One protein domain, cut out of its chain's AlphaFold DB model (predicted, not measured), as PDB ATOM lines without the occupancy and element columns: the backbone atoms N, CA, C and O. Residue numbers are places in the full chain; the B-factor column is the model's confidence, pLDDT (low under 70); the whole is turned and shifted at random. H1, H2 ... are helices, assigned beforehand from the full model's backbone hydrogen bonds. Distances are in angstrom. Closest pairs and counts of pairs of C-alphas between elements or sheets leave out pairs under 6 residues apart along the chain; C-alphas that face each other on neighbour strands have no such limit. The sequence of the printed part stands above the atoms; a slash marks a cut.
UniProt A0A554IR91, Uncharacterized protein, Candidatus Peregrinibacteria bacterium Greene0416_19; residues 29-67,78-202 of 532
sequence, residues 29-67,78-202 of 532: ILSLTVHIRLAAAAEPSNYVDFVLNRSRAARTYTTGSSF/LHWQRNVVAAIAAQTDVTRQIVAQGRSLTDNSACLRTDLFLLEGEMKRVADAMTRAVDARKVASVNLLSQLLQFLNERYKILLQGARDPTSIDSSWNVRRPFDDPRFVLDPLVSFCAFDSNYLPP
ATOM      1  N   ILE A  29      46.661   5.462  37.401       53.75
ATOM      2  CA  ILE A  29      46.166   5.433  36.013       53.75
ATOM      3  C   ILE A  29      47.217   5.990  35.038       53.75
ATOM      4  O   ILE A  29      47.442   5.410  33.972       53.75
ATOM      5  N   LEU A  30      47.912   7.072  35.408       46.25
ATOM      6  CA  LEU A  30      49.017   7.639  34.627       46.25
ATOM      7  C   LEU A  30      50.223   6.684  34.564       46.25
ATOM      8  O   LEU A  30      50.798   6.494  33.498       46.25
ATOM      9  N   SER A  31      50.566   6.004  35.662       44.22
ATOM     10  CA  SER A  31      51.653   5.016  35.671       44.22
ATOM     11  C   SER A  31      51.334   3.787  34.804       44.22
ATOM     12  O   SER A  31      52.187   3.347  34.029       44.22
ATOM     13  N   LEU A  32      50.094   3.275  34.845       42.78
ATOM     14  CA  LEU A  32      49.665   2.168  33.979       42.78
ATOM     15  C   LEU A  32      49.633   2.562  32.495       42.78
ATOM     16  O   LEU A  32      50.056   1.779  31.646       42.78
ATOM     17  N   THR A  33      49.178   3.773  32.161       44.06
ATOM     18  CA  THR A  33      49.126   4.232  30.759       44.06
ATOM     19  C   THR A  33      50.514   4.439  30.146       44.06
ATOM     20  O   THR A  33      50.680   4.203  28.949       44.06
ATOM     21  N   VAL A  34      51.527   4.784  30.947       42.12
ATOM     22  CA  VAL A  34      52.928   4.889  30.497       42.12
ATOM     23  C   VAL A  34      53.530   3.526  30.146       42.12
ATOM     24  O   VAL A  34      54.158   3.397  29.094       42.12
ATOM     25  N   HIS A  35      53.283   2.492  30.955       42.66
ATOM     26  CA  HIS A  35      53.761   1.132  30.664       42.66
ATOM     27  C   HIS A  35      53.101   0.554  29.402       42.66
ATOM     28  O   HIS A  35      53.768  -0.094  28.599       42.66
ATOM     29  N   ILE A  36      51.816   0.859  29.177       47.09
ATOM     30  CA  ILE A  36      51.079   0.416  27.982       47.09
ATOM     31  C   ILE A  36      51.607   1.095  26.703       47.09
ATOM     32  O   ILE A  36      51.604   0.475  25.641       47.09
ATOM     33  N   ARG A  37      52.082   2.350  26.773       41.94
ATOM     34  CA  ARG A  37      52.544   3.093  25.584       41.94
ATOM     35  C   ARG A  37      54.008   2.853  25.212       41.94
ATOM     36  O   ARG A  37      54.312   2.909  24.026       41.94
ATOM     37  N   LEU A  38      54.898   2.537  26.160       44.00
ATOM     38  CA  LEU A  38      56.282   2.164  25.819       44.00
ATOM     39  C   LEU A  38      56.368   0.814  25.088       44.00
ATOM     40  O   LEU A  38      57.192   0.671  24.188       44.00
ATOM     41  N   ALA A  39      55.487  -0.141  25.404       46.47
ATOM     42  CA  ALA A  39      55.404  -1.413  24.679       46.47
ATOM     43  C   ALA A  39      54.946  -1.244  23.214       46.47
ATOM     44  O   ALA A  39      55.202  -2.110  22.386       46.47
ATOM     45  N   ALA A  40      54.303  -0.121  22.868       47.75
ATOM     46  CA  ALA A  40      53.763   0.129  21.530       47.75
ATOM     47  C   ALA A  40      54.789   0.680  20.517       47.75
ATOM     48  O   ALA A  40      54.444   0.853  19.351       47.75
ATOM     49  N   ALA A  41      56.019   0.996  20.939       53.34
ATOM     50  CA  ALA A  41      57.035   1.605  20.071       53.34
ATOM     51  C   ALA A  41      58.031   0.604  19.459       53.34
ATOM     52  O   ALA A  41      58.794   0.984  18.570       53.34
ATOM     53  N   ALA A  42      58.045  -0.641  19.933       63.75
ATOM     54  CA  ALA A  42      58.834  -1.700  19.322       63.75
ATOM     55  C   ALA A  42      58.086  -2.225  18.090       63.75
ATOM     56  O   ALA A  42      56.907  -2.570  18.170       63.75
ATOM     57  N   GLU A  43      58.764  -2.219  16.942       81.31
ATOM     58  CA  GLU A  43      58.232  -2.853  15.739       81.31
ATOM     59  C   GLU A  43      58.124  -4.359  16.003       81.31
ATOM     60  O   GLU A  43      59.101  -4.940  16.487       81.31
ATOM     61  N   PRO A  44      56.953  -4.975  15.749       89.50
ATOM     62  CA  PRO A  44      56.837  -6.424  15.809       89.50
ATOM     63  C   PRO A  44      57.843  -7.051  14.850       89.50
ATOM     64  O   PRO A  44      58.134  -6.471  13.799       89.50
ATOM     65  N   SER A  45      58.326  -8.253  15.157       90.31
ATOM     66  CA  SER A  45      59.026  -9.037  14.138       90.31
ATOM     67  C   SER A  45      58.151  -9.188  12.899       90.31
ATOM     68  O   SER A  45      56.917  -9.211  12.977       90.31
ATOM     69  N   ASN A  46      58.793  -9.369  11.745       88.81
ATOM     70  CA  ASN A  46      58.079  -9.610  10.493       88.81
ATOM     71  C   ASN A  46      57.082 -10.769  10.643       88.81
ATOM     72  O   ASN A  46      55.944 -10.664  10.191       88.81
ATOM     73  N   TYR A  47      57.476 -11.843  11.338       92.31
ATOM     74  CA  TYR A  47      56.602 -12.982  11.611       92.31
ATOM     75  C   TYR A  47      55.335 -12.571  12.370       92.31
ATOM     76  O   TYR A  47      54.225 -12.873  11.927       92.31
ATOM     77  N   VAL A  48      55.478 -11.853  13.489       94.50
ATOM     78  CA  VAL A  48      54.321 -11.402  14.272       94.50
ATOM     79  C   VAL A  48      53.475 -10.408  13.489       94.50
ATOM     80  O   VAL A  48      52.249 -10.495  13.555       94.50
ATOM     81  N   ASP A  49      54.070  -9.526  12.688       93.31
ATOM     82  CA  ASP A  49      53.295  -8.611  11.854       93.31
ATOM     83  C   ASP A  49      52.445  -9.358  10.813       93.31
ATOM     84  O   ASP A  49      51.251  -9.080  10.678       93.31
ATOM     85  N   PHE A  50      52.986 -10.395  10.160       93.06
ATOM     86  CA  PHE A  50      52.201 -11.263   9.275       93.06
ATOM     87  C   PHE A  50      51.052 -11.953  10.016       93.06
ATOM     88  O   PHE A  50      49.916 -11.951   9.527       93.06
ATOM     89  N   VAL A  51      51.314 -12.511  11.206       95.38
ATOM     90  CA  VAL A  51      50.290 -13.158  12.047       95.38
ATOM     91  C   VAL A  51      49.172 -12.170  12.392       95.38
ATOM     92  O   VAL A  51      47.994 -12.491  12.217       95.38
ATOM     93  N   LEU A  52      49.529 -10.960  12.832       95.38
ATOM     94  CA  LEU A  52      48.584  -9.907  13.204       95.38
ATOM     95  C   LEU A  52      47.802  -9.378  11.999       95.38
ATOM     96  O   LEU A  52      46.608  -9.100  12.105       95.38
ATOM     97  N   ASN A  53      48.433  -9.233  10.838       94.44
ATOM     98  CA  ASN A  53      47.754  -8.767   9.632       94.44
ATOM     99  C   ASN A  53      46.740  -9.804   9.138       94.44
ATOM    100  O   ASN A  53      45.587  -9.452   8.868       94.44
ATOM    101  N   ARG A  54      47.109 -11.091   9.130       94.94
ATOM    102  CA  ARG A  54      46.175 -12.180   8.808       94.94
ATOM    103  C   ARG A  54      45.028 -12.259   9.817       94.94
ATOM    104  O   ARG A  54      43.873 -12.394   9.413       94.94
ATOM    105  N   SER A  55      45.303 -12.105  11.116       96.31
ATOM    106  CA  SER A  55      44.252 -12.137  12.140       96.31
ATOM    107  C   SER A  55      43.291 -10.952  12.045       96.31
ATOM    108  O   SER A  55      42.082 -11.123  12.204       96.31
ATOM    109  N   ARG A  56      43.792  -9.749  11.741       95.94
ATOM    110  CA  ARG A  56      42.968  -8.548  11.531       95.94
ATOM    111  C   ARG A  56      42.090  -8.686  10.290       95.94
ATOM    112  O   ARG A  56      40.912  -8.321  10.351       95.94
ATOM    113  N   ALA A  57      42.625  -9.240   9.200       94.56
ATOM    114  CA  ALA A  57      41.854  -9.542   7.996       94.56
ATOM    115  C   ALA A  57      40.730 -10.547   8.300       94.56
ATOM    116  O   ALA A  57      39.565 -10.264   8.023       94.56
ATOM    117  N   ALA A  58      41.048 -11.649   8.986       95.19
ATOM    118  CA  ALA A  58      40.073 -12.648   9.424       95.19
ATOM    119  C   ALA A  58      39.007 -12.061  10.364       95.19
ATOM    120  O   ALA A  58      37.810 -12.322  10.226       95.19
ATOM    121  N   ARG A  59      39.399 -11.201  11.310       95.62
ATOM    122  CA  ARG A  59      38.459 -10.529  12.218       95.62
ATOM    123  C   ARG A  59      37.531  -9.574  11.468       95.62
ATOM    124  O   ARG A  59      36.350  -9.495  11.790       95.62
ATOM    125  N   THR A  60      38.037  -8.861  10.466       94.62
ATOM    126  CA  THR A  60      37.229  -7.960   9.626       94.62
ATOM    127  C   THR A  60      36.261  -8.760   8.760       94.62
ATOM    128  O   THR A  60      35.078  -8.437   8.707       94.62
ATOM    129  N   TYR A  61      36.727  -9.867   8.175       94.38
ATOM    130  CA  TYR A  61      35.890 -10.793   7.421       94.38
ATOM    131  C   TYR A  61      34.762 -11.367   8.288       94.38
ATOM    132  O   TYR A  61      33.597 -11.265   7.922       94.38
ATOM    133  N   THR A  62      35.069 -11.879   9.483       92.50
ATOM    134  CA  THR A  62      34.083 -12.506  10.391       92.50
ATOM    135  C   THR A  62      33.077 -11.540  11.013       92.50
ATOM    136  O   THR A  62      31.986 -11.961  11.407       92.50
ATOM    137  N   THR A  63      33.436 -10.258  11.134       90.69
ATOM    138  CA  THR A  63      32.563  -9.221  11.708       90.69
ATOM    139  C   THR A  63      31.751  -8.482  10.646       90.69
ATOM    140  O   THR A  63      30.608  -8.119  10.921       90.69
ATOM    141  N   GLY A  64      32.319  -8.287   9.451       87.56
ATOM    142  CA  GLY A  64      31.697  -7.580   8.331       87.56
ATOM    143  C   GLY A  64      30.850  -8.457   7.407       87.56
ATOM    144  O   GLY A  64      29.954  -7.940   6.745       87.56
ATOM    145  N   SER A  65      31.082  -9.771   7.369       78.88
ATOM    146  CA  SER A  65      30.236 -10.684   6.598       78.88
ATOM    147  C   SER A  65      28.840 -10.764   7.215       78.88
ATOM    148  O   SER A  65      28.615 -11.323   8.292       78.88
ATOM    149  N   SER A  66      27.865 -10.212   6.501       75.06
ATOM    150  CA  SER A  66      26.453 -10.532   6.666       75.06
ATOM    151  C   SER A  66      26.218 -11.953   6.156       75.06
ATOM    152  O   SER A  66      25.613 -12.164   5.109       75.06
ATOM    153  N   PHE A  67      26.726 -12.950   6.887       74.25
ATOM    154  CA  PHE A  67      26.271 -14.317   6.684       74.25
ATOM    155  C   PHE A  67      24.749 -14.305   6.852       74.25
ATOM    156  O   PHE A  67      24.278 -13.826   7.894       74.25
ATOM    157  N   LEU A  78      22.173 -28.282  20.669       67.44
ATOM    158  CA  LEU A  78      23.312 -29.024  21.211       67.44
ATOM    159  C   LEU A  78      24.633 -28.621  20.544       67.44
ATOM    160  O   LEU A  78      25.625 -28.401  21.240       67.44
ATOM    161  N   HIS A  79      24.655 -28.454  19.220       68.06
ATOM    162  CA  HIS A  79      25.846 -27.998  18.500       68.06
ATOM    163  C   HIS A  79      26.239 -26.567  18.881       68.06
ATOM    164  O   HIS A  79      27.422 -26.286  19.078       68.06
ATOM    165  N   TRP A  80      25.263 -25.673  19.058       69.00
ATOM    166  CA  TRP A  80      25.518 -24.313  19.551       69.00
ATOM    167  C   TRP A  80      26.177 -24.320  20.935       69.00
ATOM    168  O   TRP A  80      27.214 -23.687  21.124       69.00
ATOM    169  N   GLN A  81      25.608 -25.060  21.891       69.25
ATOM    170  CA  GLN A  81      26.138 -25.109  23.256       69.25
ATOM    171  C   GLN A  81      27.553 -25.693  23.297       69.25
ATOM    172  O   GLN A  81      28.420 -25.122  23.958       69.25
ATOM    173  N   ARG A  82      27.819 -26.768  22.541       69.94
ATOM    174  CA  ARG A  82      29.168 -27.347  22.425       69.94
ATOM    175  C   ARG A  82      30.179 -26.340  21.876       69.94
ATOM    176  O   ARG A  82      31.267 -26.223  22.431       69.94
ATOM    177  N   ASN A  83      29.803 -25.573  20.852       68.38
ATOM    178  CA  ASN A  83      30.680 -24.561  20.264       68.38
ATOM    179  C   ASN A  83      30.969 -23.407  21.233       68.38
ATOM    180  O   ASN A  83      32.110 -22.963  21.323       68.38
ATOM    181  N   VAL A  84      29.971 -22.950  21.996       70.25
ATOM    182  CA  VAL A  84      30.164 -21.900  23.011       70.25
ATOM    183  C   VAL A  84      31.058 -22.391  24.152       70.25
ATOM    184  O   VAL A  84      31.961 -21.673  24.570       70.25
ATOM    185  N   VAL A  85      30.864 -23.622  24.636       74.06
ATOM    186  CA  VAL A  85      31.711 -24.197  25.695       74.06
ATOM    187  C   VAL A  85      33.150 -24.378  25.208       74.06
ATOM    188  O   VAL A  85      34.076 -23.995  25.918       74.06
ATOM    189  N   ALA A  86      33.354 -24.885  23.989       68.75
ATOM    190  CA  ALA A  86      34.685 -25.016  23.394       68.75
ATOM    191  C   ALA A  86      35.383 -23.653  23.226       68.75
ATOM    192  O   ALA A  86      36.571 -23.523  23.517       68.75
ATOM    193  N   ALA A  87      34.634 -22.624  22.825       65.62
ATOM    194  CA  ALA A  87      35.113 -21.250  22.727       65.62
ATOM    195  C   ALA A  87      35.543 -20.675  24.091       65.62
ATOM    196  O   ALA A  87      36.630 -20.107  24.213       65.62
ATOM    197  N   ILE A  88      34.730 -20.865  25.136       68.38
ATOM    198  CA  ILE A  88      35.058 -20.438  26.506       68.38
ATOM    199  C   ILE A  88      36.296 -21.184  27.020       68.38
ATOM    200  O   ILE A  88      37.193 -20.559  27.589       68.38
ATOM    201  N   ALA A  89      36.378 -22.495  26.774       70.38
ATOM    202  CA  ALA A  89      37.523 -23.327  27.133       70.38
ATOM    203  C   ALA A  89      38.821 -22.863  26.448       70.38
ATOM    204  O   ALA A  89      39.877 -22.794  27.082       70.38
ATOM    205  N   ALA A  90      38.747 -22.479  25.170       67.69
ATOM    206  CA  ALA A  90      39.879 -21.918  24.438       67.69
ATOM    207  C   ALA A  90      40.351 -20.582  25.043       67.69
ATOM    208  O   ALA A  90      41.551 -20.348  25.178       67.69
ATOM    209  N   GLN A  91      39.426 -19.725  25.484       69.25
ATOM    210  CA  GLN A  91      39.749 -18.446  26.129       69.25
ATOM    211  C   GLN A  91      40.432 -18.623  27.499       69.25
ATOM    212  O   GLN A  91      41.321 -17.854  27.882       69.25
ATOM    213  N   THR A  92      40.053 -19.664  28.240       66.62
ATOM    214  CA  THR A  92      40.685 -20.004  29.523       66.62
ATOM    215  C   THR A  92      42.092 -20.571  29.329       66.62
ATOM    216  O   THR A  92      42.970 -20.270  30.139       66.62
ATOM    217  N   ASP A  93      42.346 -21.315  28.244       67.69
ATOM    218  CA  ASP A  93      43.694 -21.789  27.888       67.69
ATOM    219  C   ASP A  93      44.663 -20.626  27.614       67.69
ATOM    220  O   ASP A  93      45.763 -20.602  28.167       67.69
ATOM    221  N   VAL A  94      44.222 -19.602  26.871       61.97
ATOM    222  CA  VAL A  94      45.017 -18.381  26.618       61.97
ATOM    223  C   VAL A  94      45.419 -17.706  27.929       61.97
ATOM    224  O   VAL A  94      46.586 -17.392  28.145       61.97
ATOM    225  N   THR A  95      44.471 -17.553  28.857       58.81
ATOM    226  CA  THR A  95      44.727 -16.894  30.149       58.81
ATOM    227  C   THR A  95      45.773 -17.642  30.984       58.81
ATOM    228  O   THR A  95      46.538 -17.032  31.726       58.81
ATOM    229  N   ARG A  96      45.860 -18.969  30.852       60.81
ATOM    230  CA  ARG A  96      46.851 -19.789  31.571       60.81
ATOM    231  C   ARG A  96      48.242 -19.694  30.983       60.81
ATOM    232  O   ARG A  96      49.211 -19.724  31.738       60.81
ATOM    233  N   GLN A  97      48.345 -19.582  29.663       64.00
ATOM    234  CA  GLN A  97      49.632 -19.387  29.006       64.00
ATOM    235  C   GLN A  97      50.258 -18.048  29.410       64.00
ATOM    236  O   GLN A  97      51.446 -18.019  29.725       64.00
ATOM    237  N   ILE A  98      49.441 -16.999  29.572       58.09
ATOM    238  CA  ILE A  98      49.874 -15.704  30.129       58.09
ATOM    239  C   ILE A  98      50.500 -15.878  31.527       58.09
ATOM    240  O   ILE A  98      51.512 -15.262  31.846       58.09
ATOM    241  N   VAL A  99      49.956 -16.757  32.379       54.31
ATOM    242  CA  VAL A  99      50.532 -17.011  33.717       54.31
ATOM    243  C   VAL A  99      51.835 -17.815  33.631       54.31
ATOM    244  O   VAL A  99      52.773 -17.544  34.382       54.31
ATOM    245  N   ALA A 100      51.939 -18.767  32.698       57.47
ATOM    246  CA  ALA A 100      53.185 -19.499  32.459       57.47
ATOM    247  C   ALA A 100      54.327 -18.566  32.000       57.47
ATOM    248  O   ALA A 100      55.482 -18.793  32.368       57.47
ATOM    249  N   GLN A 101      54.018 -17.469  31.297       54.94
ATOM    250  CA  GLN A 101      55.009 -16.460  30.906       54.94
ATOM    251  C   GLN A 101      55.660 -15.713  32.066       54.94
ATOM    252  O   GLN A 101      56.779 -15.228  31.901       54.94
ATOM    253  N   GLY A 102      55.027 -15.650  33.243       54.47
ATOM    254  CA  GLY A 102      55.659 -15.066  34.428       54.47
ATOM    255  C   GLY A 102      57.018 -15.711  34.740       54.47
ATOM    256  O   GLY A 102      57.913 -15.039  35.247       54.47
ATOM    257  N   ARG A 103      57.207 -16.985  34.356       52.97
ATOM    258  CA  ARG A 103      58.483 -17.714  34.465       52.97
ATOM    259  C   ARG A 103      59.452 -17.450  33.307       52.97
ATOM    260  O   ARG A 103      60.650 -17.586  33.489       52.97
ATOM    261  N   SER A 104      58.951 -17.031  32.147       54.09
ATOM    262  CA  SER A 104      59.736 -16.756  30.931       54.09
ATOM    263  C   SER A 104      60.389 -15.368  30.926       54.09
ATOM    264  O   SER A 104      61.155 -15.042  30.020       54.09
ATOM    265  N   LEU A 105      60.105 -14.539  31.939       49.94
ATOM    266  CA  LEU A 105      60.689 -13.205  32.116       49.94
ATOM    267  C   LEU A 105      62.208 -13.223  32.367       49.94
ATOM    268  O   LEU A 105      62.811 -12.152  32.434       49.94
ATOM    269  N   THR A 106      62.843 -14.384  32.512       55.44
ATOM    270  CA  THR A 106      64.308 -14.513  32.565       55.44
ATOM    271  C   THR A 106      64.919 -14.994  31.254       55.44
ATOM    272  O   THR A 106      66.044 -14.610  30.952       55.44
ATOM    273  N   ASP A 107      64.172 -15.761  30.460       63.31
ATOM    274  CA  ASP A 107      64.725 -16.489  29.310       63.31
ATOM    275  C   ASP A 107      64.397 -15.808  27.974       63.31
ATOM    276  O   ASP A 107      65.098 -16.000  26.985       63.31
ATOM    277  N   ASN A 108      63.356 -14.972  27.945       75.31
ATOM    278  CA  ASN A 108      62.921 -14.286  26.732       75.31
ATOM    279  C   ASN A 108      63.583 -12.911  26.612       75.31
ATOM    280  O   ASN A 108      63.502 -12.105  27.553       75.31
ATOM    281  N   SER A 109      64.147 -12.602  25.438       81.94
ATOM    282  CA  SER A 109      64.604 -11.247  25.107       81.94
ATOM    283  C   SER A 109      63.453 -10.233  25.203       81.94
ATOM    284  O   SER A 109      62.273 -10.600  25.155       81.94
ATOM    285  N   ALA A 110      63.765  -8.942  25.355       80.56
ATOM    286  CA  ALA A 110      62.730  -7.909  25.416       80.56
ATOM    287  C   ALA A 110      61.882  -7.859  24.134       80.56
ATOM    288  O   ALA A 110      60.668  -7.690  24.218       80.56
ATOM    289  N   CYS A 111      62.492  -8.082  22.964       82.19
ATOM    290  CA  CYS A 111      61.781  -8.150  21.686       82.19
ATOM    291  C   CYS A 111      60.788  -9.305  21.640       82.19
ATOM    292  O   CYS A 111      59.624  -9.088  21.317       82.19
ATOM    293  N   LEU A 112      61.204 -10.502  22.059       87.31
ATOM    294  CA  LEU A 112      60.299 -11.646  22.123       87.31
ATOM    295  C   LEU A 112      59.105 -11.370  23.046       87.31
ATOM    296  O   LEU A 112      57.985 -11.774  22.750       87.31
ATOM    297  N   ARG A 113      59.311 -10.654  24.159       85.62
ATOM    298  CA  ARG A 113      58.210 -10.279  25.061       85.62
ATOM    299  C   ARG A 113      57.233  -9.313  24.420       85.62
ATOM    300  O   ARG A 113      56.035  -9.499  24.594       85.62
ATOM    301  N   THR A 114      57.724  -8.298  23.715       87.56
ATOM    302  CA  THR A 114      56.857  -7.380  22.965       87.56
ATOM    303  C   THR A 114      56.003  -8.165  21.979       87.56
ATOM    304  O   THR A 114      54.786  -8.011  21.957       87.56
ATOM    305  N   ASP A 115      56.620  -9.060  21.223       91.81
ATOM    306  CA  ASP A 115      55.952  -9.846  20.193       91.81
ATOM    307  C   ASP A 115      54.893 -10.790  20.766       91.81
ATOM    308  O   ASP A 115      53.752 -10.826  20.294       91.81
ATOM    309  N   LEU A 116      55.221 -11.478  21.860       90.81
ATOM    310  CA  LEU A 116      54.258 -12.290  22.598       90.81
ATOM    311  C   LEU A 116      53.113 -11.440  23.171       90.81
ATOM    312  O   LEU A 116      51.953 -11.839  23.079       90.81
ATOM    313  N   PHE A 117      53.416 -10.255  23.708       87.62
ATOM    314  CA  PHE A 117      52.414  -9.327  24.235       87.62
ATOM    315  C   PHE A 117      51.465  -8.823  23.139       87.62
ATOM    316  O   PHE A 117      50.260  -8.692  23.365       87.62
ATOM    317  N   LEU A 118      51.974  -8.572  21.931       90.50
ATOM    318  CA  LEU A 118      51.152  -8.185  20.786       90.50
ATOM    319  C   LEU A 118      50.207  -9.316  20.359       90.50
ATOM    320  O   LEU A 118      49.022  -9.056  20.124       90.50
ATOM    321  N   LEU A 119      50.692 -10.563  20.317       93.38
ATOM    322  CA  LEU A 119      49.851 -11.735  20.048       93.38
ATOM    323  C   LEU A 119      48.780 -11.926  21.130       93.38
ATOM    324  O   LEU A 119      47.619 -12.165  20.803       93.38
ATOM    325  N   GLU A 120      49.123 -11.763  22.407       89.31
ATOM    326  CA  GLU A 120      48.171 -11.828  23.525       89.31
ATOM    327  C   GLU A 120      47.109 -10.735  23.459       89.31
ATOM    328  O   GLU A 120      45.916 -11.003  23.644       89.31
ATOM    329  N   GLY A 121      47.518  -9.510  23.130       88.19
ATOM    330  CA  GLY A 121      46.602  -8.403  22.895       88.19
ATOM    331  C   GLY A 121      45.600  -8.714  21.783       88.19
ATOM    332  O   GLY A 121      44.410  -8.416  21.916       88.19
ATOM    333  N   GLU A 122      46.044  -9.358  20.704       94.69
ATOM    334  CA  GLU A 122      45.166  -9.755  19.606       94.69
ATOM    335  C   GLU A 122      44.266 -10.946  19.971       94.69
ATOM    336  O   GLU A 122      43.065 -10.895  19.695       94.69
ATOM    337  N   MET A 123      44.780 -11.957  20.680       92.62
ATOM    338  CA  MET A 123      43.974 -13.057  21.231       92.62
ATOM    339  C   MET A 123      42.841 -12.524  22.113       92.62
ATOM    340  O   MET A 123      41.690 -12.953  21.986       92.62
ATOM    341  N   LYS A 124      43.127 -11.517  22.948       89.75
ATOM    342  CA  LYS A 124      42.109 -10.843  23.757       89.75
ATOM    343  C   LYS A 124      41.062 -10.127  22.898       89.75
ATOM    344  O   LYS A 124      39.870 -10.272  23.160       89.75
ATOM    345  N   ARG A 125      41.463  -9.398  21.851       92.62
ATOM    346  CA  ARG A 125      40.510  -8.734  20.937       92.62
ATOM    347  C   ARG A 125      39.606  -9.730  20.212       92.62
ATOM    348  O   ARG A 125      38.427  -9.429  20.013       92.62
ATOM    349  N   VAL A 126      40.137 -10.890  19.820       93.75
ATOM    350  CA  VAL A 126      39.360 -11.983  19.213       93.75
ATOM    351  C   VAL A 126      38.359 -12.547  20.220       93.75
ATOM    352  O   VAL A 126      37.186 -12.689  19.883       93.75
ATOM    353  N   ALA A 127      38.771 -12.774  21.467       88.19
ATOM    354  CA  ALA A 127      37.880 -13.239  22.525       88.19
ATOM    355  C   ALA A 127      36.753 -12.232  22.848       88.19
ATOM    356  O   ALA A 127      35.585 -12.609  22.980       88.19
ATOM    357  N   ASP A 128      37.067 -10.935  22.890       89.19
ATOM    358  CA  ASP A 128      36.065  -9.882  23.076       89.19
ATOM    359  C   ASP A 128      35.098  -9.821  21.870       89.19
ATOM    360  O   ASP A 128      33.893  -9.620  22.034       89.19
ATOM    361  N   ALA A 129      35.593 -10.021  20.639       91.81
ATOM    362  CA  ALA A 129      34.754 -10.110  19.439       91.81
ATOM    363  C   ALA A 129      33.854 -11.352  19.446       91.81
ATOM    364  O   ALA A 129      32.701 -11.275  19.023       91.81
ATOM    365  N   MET A 130      34.361 -12.470  19.958       91.12
ATOM    366  CA  MET A 130      33.620 -13.715  20.109       91.12
ATOM    367  C   MET A 130      32.489 -13.555  21.121       91.12
ATOM    368  O   MET A 130      31.365 -13.946  20.828       91.12
ATOM    369  N   THR A 131      32.745 -12.885  22.248       86.75
ATOM    370  CA  THR A 131      31.714 -12.540  23.244       86.75
ATOM    371  C   THR A 131      30.596 -11.712  22.604       86.75
ATOM    372  O   THR A 131      29.430 -12.090  22.675       86.75
ATOM    373  N   ARG A 132      30.944 -10.661  21.844       90.56
ATOM    374  CA  ARG A 132      29.951  -9.863  21.098       90.56
ATOM    375  C   ARG A 132      29.173 -10.688  20.067       90.56
ATOM    376  O   ARG A 132      27.990 -10.441  19.851       90.56
ATOM    377  N   ALA A 133      29.820 -11.650  19.409       89.44
ATOM    378  CA  ALA A 133      29.156 -12.550  18.471       89.44
ATOM    379  C   ALA A 133      28.190 -13.514  19.181       89.44
ATOM    380  O   ALA A 133      27.119 -13.792  18.638       89.44
ATOM    381  N   VAL A 134      28.531 -13.979  20.389       85.19
ATOM    382  CA  VAL A 134      27.640 -14.776  21.245       85.19
ATOM    383  C   VAL A 134      26.413 -13.958  21.645       85.19
ATOM    384  O   VAL A 134      25.292 -14.422  21.433       85.19
ATOM    385  N   ASP A 135      26.610 -12.725  22.118       84.62
ATOM    386  CA  ASP A 135      25.521 -11.819  22.506       84.62
ATOM    387  C   ASP A 135      24.587 -11.515  21.324       84.62
ATOM    388  O   ASP A 135      23.361 -11.531  21.454       84.62
ATOM    389  N   ALA A 136      25.163 -11.325  20.133       87.50
ATOM    390  CA  ALA A 136      24.429 -11.114  18.887       87.50
ATOM    391  C   ALA A 136      23.868 -12.406  18.257       87.50
ATOM    392  O   ALA A 136      23.280 -12.346  17.177       87.50
ATOM    393  N   ARG A 137      24.060 -13.575  18.890       84.88
ATOM    394  CA  ARG A 137      23.642 -14.904  18.397       84.88
ATOM    395  C   ARG A 137      24.166 -15.244  16.989       84.88
ATOM    396  O   ARG A 137      23.534 -15.987  16.241       84.88
ATOM    397  N   LYS A 138      25.342 -14.728  16.617       87.00
ATOM    398  CA  LYS A 138      25.997 -14.963  15.317       87.00
ATOM    399  C   LYS A 138      26.871 -16.218  15.358       87.00
ATOM    400  O   LYS A 138      28.087 -16.138  15.513       87.00
ATOM    401  N   VAL A 139      26.263 -17.393  15.201       85.25
ATOM    402  CA  VAL A 139      26.961 -18.683  15.380       85.25
ATOM    403  C   VAL A 139      28.127 -18.893  14.419       85.25
ATOM    404  O   VAL A 139      29.192 -19.343  14.839       85.25
ATOM    405  N   ALA A 140      27.943 -18.537  13.147       87.88
ATOM    406  CA  ALA A 140      29.009 -18.627  12.153       87.88
ATOM    407  C   ALA A 140      30.235 -17.809  12.592       87.88
ATOM    408  O   ALA A 140      31.346 -18.333  12.615       87.88
ATOM    409  N   SER A 141      30.025 -16.571  13.054       91.06
ATOM    410  CA  SER A 141      31.099 -15.722  13.577       91.06
ATOM    411  C   SER A 141      31.768 -16.327  14.814       91.06
ATOM    412  O   SER A 141      32.988 -16.275  14.903       91.06
ATOM    413  N   VAL A 142      31.018 -16.936  15.744       89.56
ATOM    414  CA  VAL A 142      31.601 -17.601  16.930       89.56
ATOM    415  C   VAL A 142      32.528 -18.747  16.522       89.56
ATOM    416  O   VAL A 142      33.647 -18.825  17.023       89.56
ATOM    417  N   ASN A 143      32.106 -19.602  15.586       88.81
ATOM    418  CA  ASN A 143      32.934 -20.714  15.110       88.81
ATOM    419  C   ASN A 143      34.217 -20.206  14.427       88.81
ATOM    420  O   ASN A 143      35.320 -20.633  14.766       88.81
ATOM    421  N   LEU A 144      34.094 -19.227  13.526       92.81
ATOM    422  CA  LEU A 144      35.249 -18.656  12.830       92.81
ATOM    423  C   LEU A 144      36.216 -17.941  13.790       92.81
ATOM    424  O   LEU A 144      37.427 -18.115  13.677       92.81
ATOM    425  N   LEU A 145      35.702 -17.188  14.769       94.44
ATOM    426  CA  LEU A 145      36.521 -16.525  15.791       94.44
ATOM    427  C   LEU A 145      37.196 -17.532  16.734       94.44
ATOM    428  O   LEU A 145      38.343 -17.319  17.116       94.44
ATOM    429  N   SER A 146      36.538 -18.649  17.060       92.25
ATOM    430  CA  SER A 146      37.147 -19.742  17.830       92.25
ATOM    431  C   SER A 146      38.333 -20.358  17.083       92.25
ATOM    432  O   SER A 146      39.383 -20.596  17.678       92.25
ATOM    433  N   GLN A 147      38.201 -20.587  15.775       93.75
ATOM    434  CA  GLN A 147      39.307 -21.095  14.961       93.75
ATOM    435  C   GLN A 147      40.434 -20.070  14.805       93.75
ATOM    436  O   GLN A 147      41.607 -20.438  14.832       93.75
ATOM    437  N   LEU A 148      40.100 -18.780  14.701       95.62
ATOM    438  CA  LEU A 148      41.095 -17.710  14.693       95.62
ATOM    439  C   LEU A 148      41.879 -17.659  16.014       95.62
ATOM    440  O   LEU A 148      43.094 -17.467  16.008       95.62
ATOM    441  N   LEU A 149      41.207 -17.875  17.147       94.12
ATOM    442  CA  LEU A 149      41.858 -17.939  18.452       94.12
ATOM    443  C   LEU A 149      42.804 -19.146  18.559       94.12
ATOM    444  O   LEU A 149      43.914 -19.005  19.064       94.12
ATOM    445  N   GLN A 150      42.398 -20.311  18.041       92.25
ATOM    446  CA  GLN A 150      43.267 -21.491  17.952       92.25
ATOM    447  C   GLN A 150      44.499 -21.218  17.086       92.25
ATOM    448  O   GLN A 150      45.609 -21.527  17.508       92.25
ATOM    449  N   PHE A 151      44.324 -20.573  15.930       95.50
ATOM    450  CA  PHE A 151      45.435 -20.159  15.075       95.50
ATOM    451  C   PHE A 151      46.413 -19.239  15.813       95.50
ATOM    452  O   PHE A 151      47.611 -19.501  15.804       95.50
ATOM    453  N   LEU A 152      45.931 -18.200  16.500       95.81
ATOM    454  CA  LEU A 152      46.806 -17.306  17.269       95.81
ATOM    455  C   LEU A 152      47.569 -18.057  18.373       95.81
ATOM    456  O   LEU A 152      48.757 -17.812  18.565       95.81
ATOM    457  N   ASN A 153      46.916 -19.010  19.045       92.94
ATOM    458  CA  ASN A 153      47.542 -19.868  20.052       92.94
ATOM    459  C   ASN A 153      48.625 -20.791  19.443       92.94
ATOM    460  O   ASN A 153      49.694 -20.972  20.023       92.94
ATOM    461  N   GLU A 154      48.388 -21.354  18.254       93.62
ATOM    462  CA  GLU A 154      49.396 -22.127  17.508       93.62
ATOM    463  C   GLU A 154      50.616 -21.259  17.150       93.62
ATOM    464  O   GLU A 154      51.749 -21.660  17.419       93.62
ATOM    465  N   ARG A 155      50.399 -20.043  16.627       96.06
ATOM    466  CA  ARG A 155      51.483 -19.104  16.269       96.06
ATOM    467  C   ARG A 155      52.267 -18.633  17.482       96.06
ATOM    468  O   ARG A 155      53.485 -18.518  17.418       96.06
ATOM    469  N   TYR A 156      51.592 -18.432  18.606       93.62
ATOM    470  CA  TYR A 156      52.234 -18.116  19.874       93.62
ATOM    471  C   TYR A 156      53.184 -19.237  20.332       93.62
ATOM    472  O   TYR A 156      54.323 -18.971  20.716       93.62
ATOM    473  N   LYS A 157      52.761 -20.505  20.235       91.62
ATOM    474  CA  LYS A 157      53.619 -21.663  20.556       91.62
ATOM    475  C   LYS A 157      54.803 -21.784  19.602       91.62
ATOM    476  O   LYS A 157      55.913 -22.045  20.051       91.62
ATOM    477  N   ILE A 158      54.571 -21.570  18.311       92.94
ATOM    478  CA  ILE A 158      55.615 -21.612  17.283       92.94
ATOM    479  C   ILE A 158      56.620 -20.472  17.465       92.94
ATOM    480  O   ILE A 158      57.814 -20.698  17.306       92.94
ATOM    481  N   LEU A 159      56.179 -19.287  17.888       92.62
ATOM    482  CA  LEU A 159      57.067 -18.180  18.239       92.62
ATOM    483  C   LEU A 159      57.964 -18.533  19.438       92.62
ATOM    484  O   LEU A 159      59.173 -18.315  19.396       92.62
ATOM    485  N   LEU A 160      57.395 -19.141  20.486       90.19
ATOM    486  CA  LEU A 160      58.170 -19.636  21.633       90.19
ATOM    487  C   LEU A 160      59.145 -20.758  21.246       90.19
ATOM    488  O   LEU A 160      60.242 -20.833  21.798       90.19
ATOM    489  N   GLN A 161      58.756 -21.628  20.313       88.81
ATOM    490  CA  GLN A 161      59.633 -22.664  19.778       88.81
ATOM    491  C   GLN A 161      60.769 -22.049  18.955       88.81
ATOM    492  O   GLN A 161      61.921 -22.373  19.211       88.81
ATOM    493  N   GLY A 162      60.462 -21.114  18.051       86.50
ATOM    494  CA  GLY A 162      61.437 -20.395  17.228       86.50
ATOM    495  C   GLY A 162      62.454 -19.614  18.054       86.50
ATOM    496  O   GLY A 162      63.633 -19.593  17.730       86.50
ATOM    497  N   ALA A 163      62.028 -19.037  19.179       84.44
ATOM    498  CA  ALA A 163      62.930 -18.382  20.119       84.44
ATOM    499  C   ALA A 163      63.960 -19.328  20.764       84.44
ATOM    500  O   ALA A 163      65.049 -18.890  21.129       84.44
ATOM    501  N   ARG A 164      63.615 -20.609  20.934       82.88
ATOM    502  CA  ARG A 164      64.498 -21.639  21.514       82.88
ATOM    503  C   ARG A 164      65.306 -22.375  20.453       82.88
ATOM    504  O   ARG A 164      66.419 -22.810  20.729       82.88
ATOM    505  N   ASP A 165      64.725 -22.525  19.272       82.94
ATOM    506  CA  ASP A 165      65.289 -23.223  18.132       82.94
ATOM    507  C   ASP A 165      65.134 -22.355  16.871       82.94
ATOM    508  O   ASP A 165      64.055 -22.329  16.270       82.94
ATOM    509  N   PRO A 166      66.206 -21.668  16.431       81.44
ATOM    510  CA  PRO A 166      66.157 -20.807  15.254       81.44
ATOM    511  C   PRO A 166      65.898 -21.577  13.951       81.44
ATOM    512  O   PRO A 166      65.581 -20.960  12.936       81.44
ATOM    513  N   THR A 167      66.018 -22.909  13.964       84.62
ATOM    514  CA  THR A 167      65.733 -23.770  12.807       84.62
ATOM    515  C   THR A 167      64.261 -24.177  12.714       84.62
ATOM    516  O   THR A 167      63.854 -24.797  11.732       84.62
ATOM    517  N   SER A 168      63.438 -23.800  13.699       89.12
ATOM    518  CA  SER A 168      62.007 -24.085  13.700       89.12
ATOM    519  C   SER A 168      61.282 -23.295  12.606       89.12
ATOM    520  O   SER A 168      61.129 -22.072  12.678       89.12
ATOM    521  N   ILE A 169      60.773 -24.021  11.613       89.62
ATOM    522  CA  ILE A 169      59.988 -23.479  10.501       89.62
ATOM    523  C   ILE A 169      58.496 -23.665  10.788       89.62
ATOM    524  O   ILE A 169      58.050 -24.740  11.192       89.62
ATOM    525  N   ASP A 170      57.700 -22.632  10.521       93.75
ATOM    526  CA  ASP A 170      56.246 -22.711  10.576       93.75
ATOM    527  C   ASP A 170      55.675 -23.379   9.315       93.75
ATOM    528  O   ASP A 170      55.228 -22.723   8.369       93.75
ATOM    529  N   SER A 171      55.660 -24.710   9.308       93.00
ATOM    530  CA  SER A 171      55.119 -25.515   8.202       93.00
ATOM    531  C   SER A 171      53.611 -25.344   7.991       93.00
ATOM    532  O   SER A 171      53.078 -25.650   6.926       93.00
ATOM    533  N   SER A 172      52.903 -24.844   9.002       93.81
ATOM    534  CA  SER A 172      51.445 -24.725   9.002       93.81
ATOM    535  C   SER A 172      50.946 -23.348   8.556       93.81
ATOM    536  O   SER A 172      49.732 -23.126   8.517       93.81
ATOM    537  N   TRP A 173      51.851 -22.415   8.242       93.56
ATOM    538  CA  TRP A 173      51.493 -21.057   7.837       93.56
ATOM    539  C   TRP A 173      50.634 -21.040   6.563       93.56
ATOM    540  O   TRP A 173      49.575 -20.416   6.550       93.56
ATOM    541  N   ASN A 174      51.005 -21.801   5.532       91.06
ATOM    542  CA  ASN A 174      50.300 -21.811   4.239       91.06
ATOM    543  C   ASN A 174      49.010 -22.639   4.229       91.06
ATOM    544  O   ASN A 174      48.344 -22.753   3.201       91.06
ATOM    545  N   VAL A 175      48.616 -23.210   5.370       93.12
ATOM    546  CA  VAL A 175      47.352 -23.935   5.478       93.12
ATOM    547  C   VAL A 175      46.212 -22.923   5.519       93.12
ATOM    548  O   VAL A 175      46.113 -22.110   6.445       93.12
ATOM    549  N   ARG A 176      45.333 -22.986   4.515       94.62
ATOM    550  CA  ARG A 176      44.095 -22.206   4.489       94.62
ATOM    551  C   ARG A 176      43.175 -22.665   5.615       94.62
ATOM    552  O   ARG A 176      42.920 -23.857   5.779       94.62
ATOM    553  N   ARG A 177      42.672 -21.714   6.390       95.25
ATOM    554  CA  ARG A 177      41.760 -21.938   7.510       95.25
ATOM    555  C   ARG A 177      40.374 -21.380   7.169       95.25
ATOM    556  O   ARG A 177      40.266 -20.427   6.401       95.25
ATOM    557  N   PRO A 178      39.299 -21.921   7.764       95.00
ATOM    558  CA  PRO A 178      37.929 -21.447   7.544       95.00
ATOM    559  C   PRO A 178      37.689 -19.952   7.795       95.00
ATOM    560  O   PRO A 178      36.750 -19.393   7.239       95.00
ATOM    561  N   PHE A 179      38.507 -19.302   8.630       95.25
ATOM    562  CA  PHE A 179      38.394 -17.868   8.918       95.25
ATOM    563  C   PHE A 179      39.079 -16.962   7.885       95.25
ATOM    564  O   PHE A 179      38.926 -15.742   7.977       95.25
ATOM    565  N   ASP A 180      39.859 -17.516   6.952       95.25
ATOM    566  CA  ASP A 180      40.540 -16.724   5.931       95.25
ATOM    567  C   ASP A 180      39.521 -16.198   4.909       95.25
ATOM    568  O   ASP A 180      38.669 -16.948   4.422       95.25
ATOM    569  N   ASP A 181      39.627 -14.910   4.555       91.44
ATOM    570  CA  ASP A 181      38.825 -14.330   3.472       91.44
ATOM    571  C   ASP A 181      39.072 -15.153   2.194       91.44
ATOM    572  O   ASP A 181      40.226 -15.439   1.867       91.44
ATOM    573  N   PRO A 182      38.030 -15.543   1.440       90.69
ATOM    574  CA  PRO A 182      38.214 -16.276   0.197       90.69
ATOM    575  C   PRO A 182      39.114 -15.603  -0.837       90.69
ATOM    576  O   PRO A 182      39.652 -16.288  -1.701       90.69
ATOM    577  N   ARG A 183      39.272 -14.282  -0.738       89.44
ATOM    578  CA  ARG A 183      40.139 -13.457  -1.582       89.44
ATOM    579  C   ARG A 183      41.569 -13.353  -1.050       89.44
ATOM    580  O   ARG A 183      42.420 -12.790  -1.730       89.44
ATOM    581  N   PHE A 184      41.838 -13.843   0.158       85.25
ATOM    582  CA  PHE A 184      43.178 -13.858   0.728       85.25
ATOM    583  C   PHE A 184      44.017 -14.919   0.007       85.25
ATOM    584  O   PHE A 184      43.803 -16.121   0.173       85.25
ATOM    585  N   VAL A 185      44.955 -14.468  -0.827       85.00
ATOM    586  CA  VAL A 185      45.879 -15.343  -1.553       85.00
ATOM    587  C   VAL A 185      47.022 -15.713  -0.612       85.00
ATOM    588  O   VAL A 185      47.803 -14.855  -0.208       85.00
ATOM    589  N   LEU A 186      47.101 -16.992  -0.244       85.69
ATOM    590  CA  LEU A 186      48.259 -17.553   0.448       85.69
ATOM    591  C   LEU A 186      49.308 -17.912  -0.599       85.69
ATOM    592  O   LEU A 186      48.990 -18.626  -1.549       85.69
ATOM    593  N   ASP A 187      50.537 -17.435  -0.423       82.56
ATOM    594  CA  ASP A 187      51.658 -17.871  -1.250       82.56
ATOM    595  C   ASP A 187      52.120 -19.259  -0.766       82.56
ATOM    596  O   ASP A 187      52.658 -19.368   0.338       82.56
ATOM    597  N   PRO A 188      51.902 -20.338  -1.543       76.94
ATOM    598  CA  PRO A 188      52.218 -21.694  -1.108       76.94
ATOM    599  C   PRO A 188      53.720 -21.930  -0.902       76.94
ATOM    600  O   PRO A 188      54.081 -22.888  -0.217       76.94
ATOM    601  N   LEU A 189      54.590 -21.078  -1.461       73.06
ATOM    602  CA  LEU A 189      56.043 -21.242  -1.400       73.06
ATOM    603  C   LEU A 189      56.682 -20.575  -0.179       73.06
ATOM    604  O   LEU A 189      57.850 -20.830   0.112       73.06
ATOM    605  N   VAL A 190      55.945 -19.746   0.565       76.56
ATOM    606  CA  VAL A 190      56.534 -18.985   1.671       76.56
ATOM    607  C   VAL A 190      56.421 -19.770   2.973       76.56
ATOM    608  O   VAL A 190      55.401 -19.732   3.659       76.56
ATOM    609  N   SER A 191      57.477 -20.496   3.334       76.12
ATOM    610  CA  SER A 191      57.659 -20.982   4.703       76.12
ATOM    611  C   SER A 191      58.220 -19.856   5.568       76.12
ATOM    612  O   SER A 191      59.240 -19.266   5.213       76.12
ATOM    613  N   PHE A 192      57.594 -19.571   6.708       81.75
ATOM    614  CA  PHE A 192      58.104 -18.556   7.627       81.75
ATOM    615  C   PHE A 192      58.965 -19.184   8.716       81.75
ATOM    616  O   PHE A 192      58.548 -20.122   9.398       81.75
ATOM    617  N   CYS A 193      60.151 -18.620   8.921       83.00
ATOM    618  CA  CYS A 193      60.893 -18.832  10.153       83.00
ATOM    619  C   CYS A 193      60.240 -17.974  11.238       83.00
ATOM    620  O   CYS A 193      60.134 -16.757  11.090       83.00
ATOM    621  N   ALA A 194      59.786 -18.608  12.318       81.81
ATOM    622  CA  ALA A 194      59.212 -17.886  13.454       81.81
ATOM    623  C   ALA A 194      60.282 -17.154  14.279       81.81
ATOM    624  O   ALA A 194      59.966 -16.290  15.093       81.81
ATOM    625  N   PHE A 195      61.547 -17.519  14.072       81.44
ATOM    626  CA  PHE A 195      62.701 -16.896  14.688       81.44
ATOM    627  C   PHE A 195      63.024 -15.539  14.055       81.44
ATOM    628  O   PHE A 195      63.145 -15.412  12.838       81.44
ATOM    629  N   ASP A 196      63.244 -14.552  14.918       76.81
ATOM    630  CA  ASP A 196      63.899 -13.293  14.600       76.81
ATOM    631  C   ASP A 196      65.257 -13.289  15.316       76.81
ATOM    632  O   ASP A 196      65.349 -13.681  16.483       76.81
ATOM    633  N   SER A 197      66.323 -12.843  14.645       67.12
ATOM    634  CA  SER A 197      67.661 -12.746  15.253       67.12
ATOM    635  C   SER A 197      67.671 -11.863  16.503       67.12
ATOM    636  O   SER A 197      68.519 -12.037  17.381       67.12
ATOM    637  N   ASN A 198      66.670 -10.992  16.632       67.00
ATOM    638  CA  ASN A 198      66.412 -10.163  17.797       67.00
ATOM    639  C   ASN A 198      65.922 -10.933  19.049       67.00
ATOM    640  O   ASN A 198      65.756 -10.366  20.136       67.00
ATOM    641  N   TYR A 199      65.672 -12.238  18.940       73.56
ATOM    642  CA  TYR A 199      65.278 -13.075  20.075       73.56
ATOM    643  C   TYR A 199      66.445 -13.691  20.830       73.56
ATOM    644  O   TYR A 199      66.247 -14.175  21.945       73.56
ATOM    645  N   LEU A 200      67.654 -13.658  20.263       64.62
ATOM    646  CA  LEU A 200      68.809 -14.261  20.910       64.62
ATOM    647  C   LEU A 200      69.154 -13.524  22.214       64.62
ATOM    648  O   LEU A 200      69.153 -12.288  22.249       64.62
ATOM    649  N   PRO A 201      69.464 -14.265  23.295       56.44
ATOM    650  CA  PRO A 201      69.976 -13.663  24.515       56.44
ATOM    651  C   PRO A 201      71.288 -12.921  24.214       56.44
ATOM    652  O   PRO A 201      72.016 -13.293  23.288       56.44
ATOM    653  N   PRO A 202      71.614 -11.865  24.977       54.31
ATOM    654  CA  PRO A 202      72.797 -11.057  24.716       54.31
ATOM    655  C   PRO A 202      74.068 -11.919  24.751       54.31
ATOM    656  O   PRO A 202      74.365 -12.568  25.754       54.31
TER     657      PRO A 202
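This is residues 29 to 67 and 78 to 202 of the 532 residues of an uncharacterized protein of Candidatus Peregrinibacteria bacterium Greene0416_19 (UniProt A0A554IR91). Four long helices, H2 to H5, lie side by side in an up-and-down bundle, with H4 and H5 in the middle and H2 and H3 on opposite sides of that pair. Residues 29 to 37 of H1 stick out near one end, and residues 165 to 202, with no named element, run as a long loop along the outside of the bundle and back. The printed part has 164 residues, with five named helices, H1 to H5, and no named strand: all helix. It is compact, with a radius of gyration of the C-alphas of 16.5 A and spans of 51 by 46 by 26 A.

Find C-alpha 29 at (46.166, 5.433, 36.013); there H1 begins, residues 29 to 41. H2 follows, residues 46 to 64, 26.5 A long. Past the cut, find C-alpha 78 at (23.312, -29.024, 21.211), where H3, residues 78 to 103, runs 39.3 A. H4, residues 110 to 135, takes 37.5 A, and H5, residues 139 to 164, takes 38.1 A to C-alpha 164 at (64.498, -21.639, 21.514).

Start at the hub, H4 and H5, a helical hairpin: they touch at Met 130 and Val 142, closest C-alphas 5.4 A apart, opposite ways at a shallow tilt of 12 degrees. H2 touches H5, closest C-alphas Thr 62 and Ser 141, 5.4 A. H4 touches H2 with residues 115 to 126 alone, closest C-alphas Val 48 and Asp 115, 6.3 A. H3 touches H5, closest C-alphas Ala 87 and Ser 146, 5.5 A. H2 and H3 are apart. H1 is close to H4 but not clearly touching, with C-alphas 39 and 114 6.4 A apart. Every O i to N i+4 pair is within hydrogen-bond range in H2, H4 and H5; H1 has 6 of 9, H3 20 of 22.

Look for the cut at residues 68 to 77, a gap of 20.9 A between C-alphas 67 and 78. Of the links printed whole, none is long. Confidence is under 70 in 46 residues, among them 29 to 42 and 90 to 107.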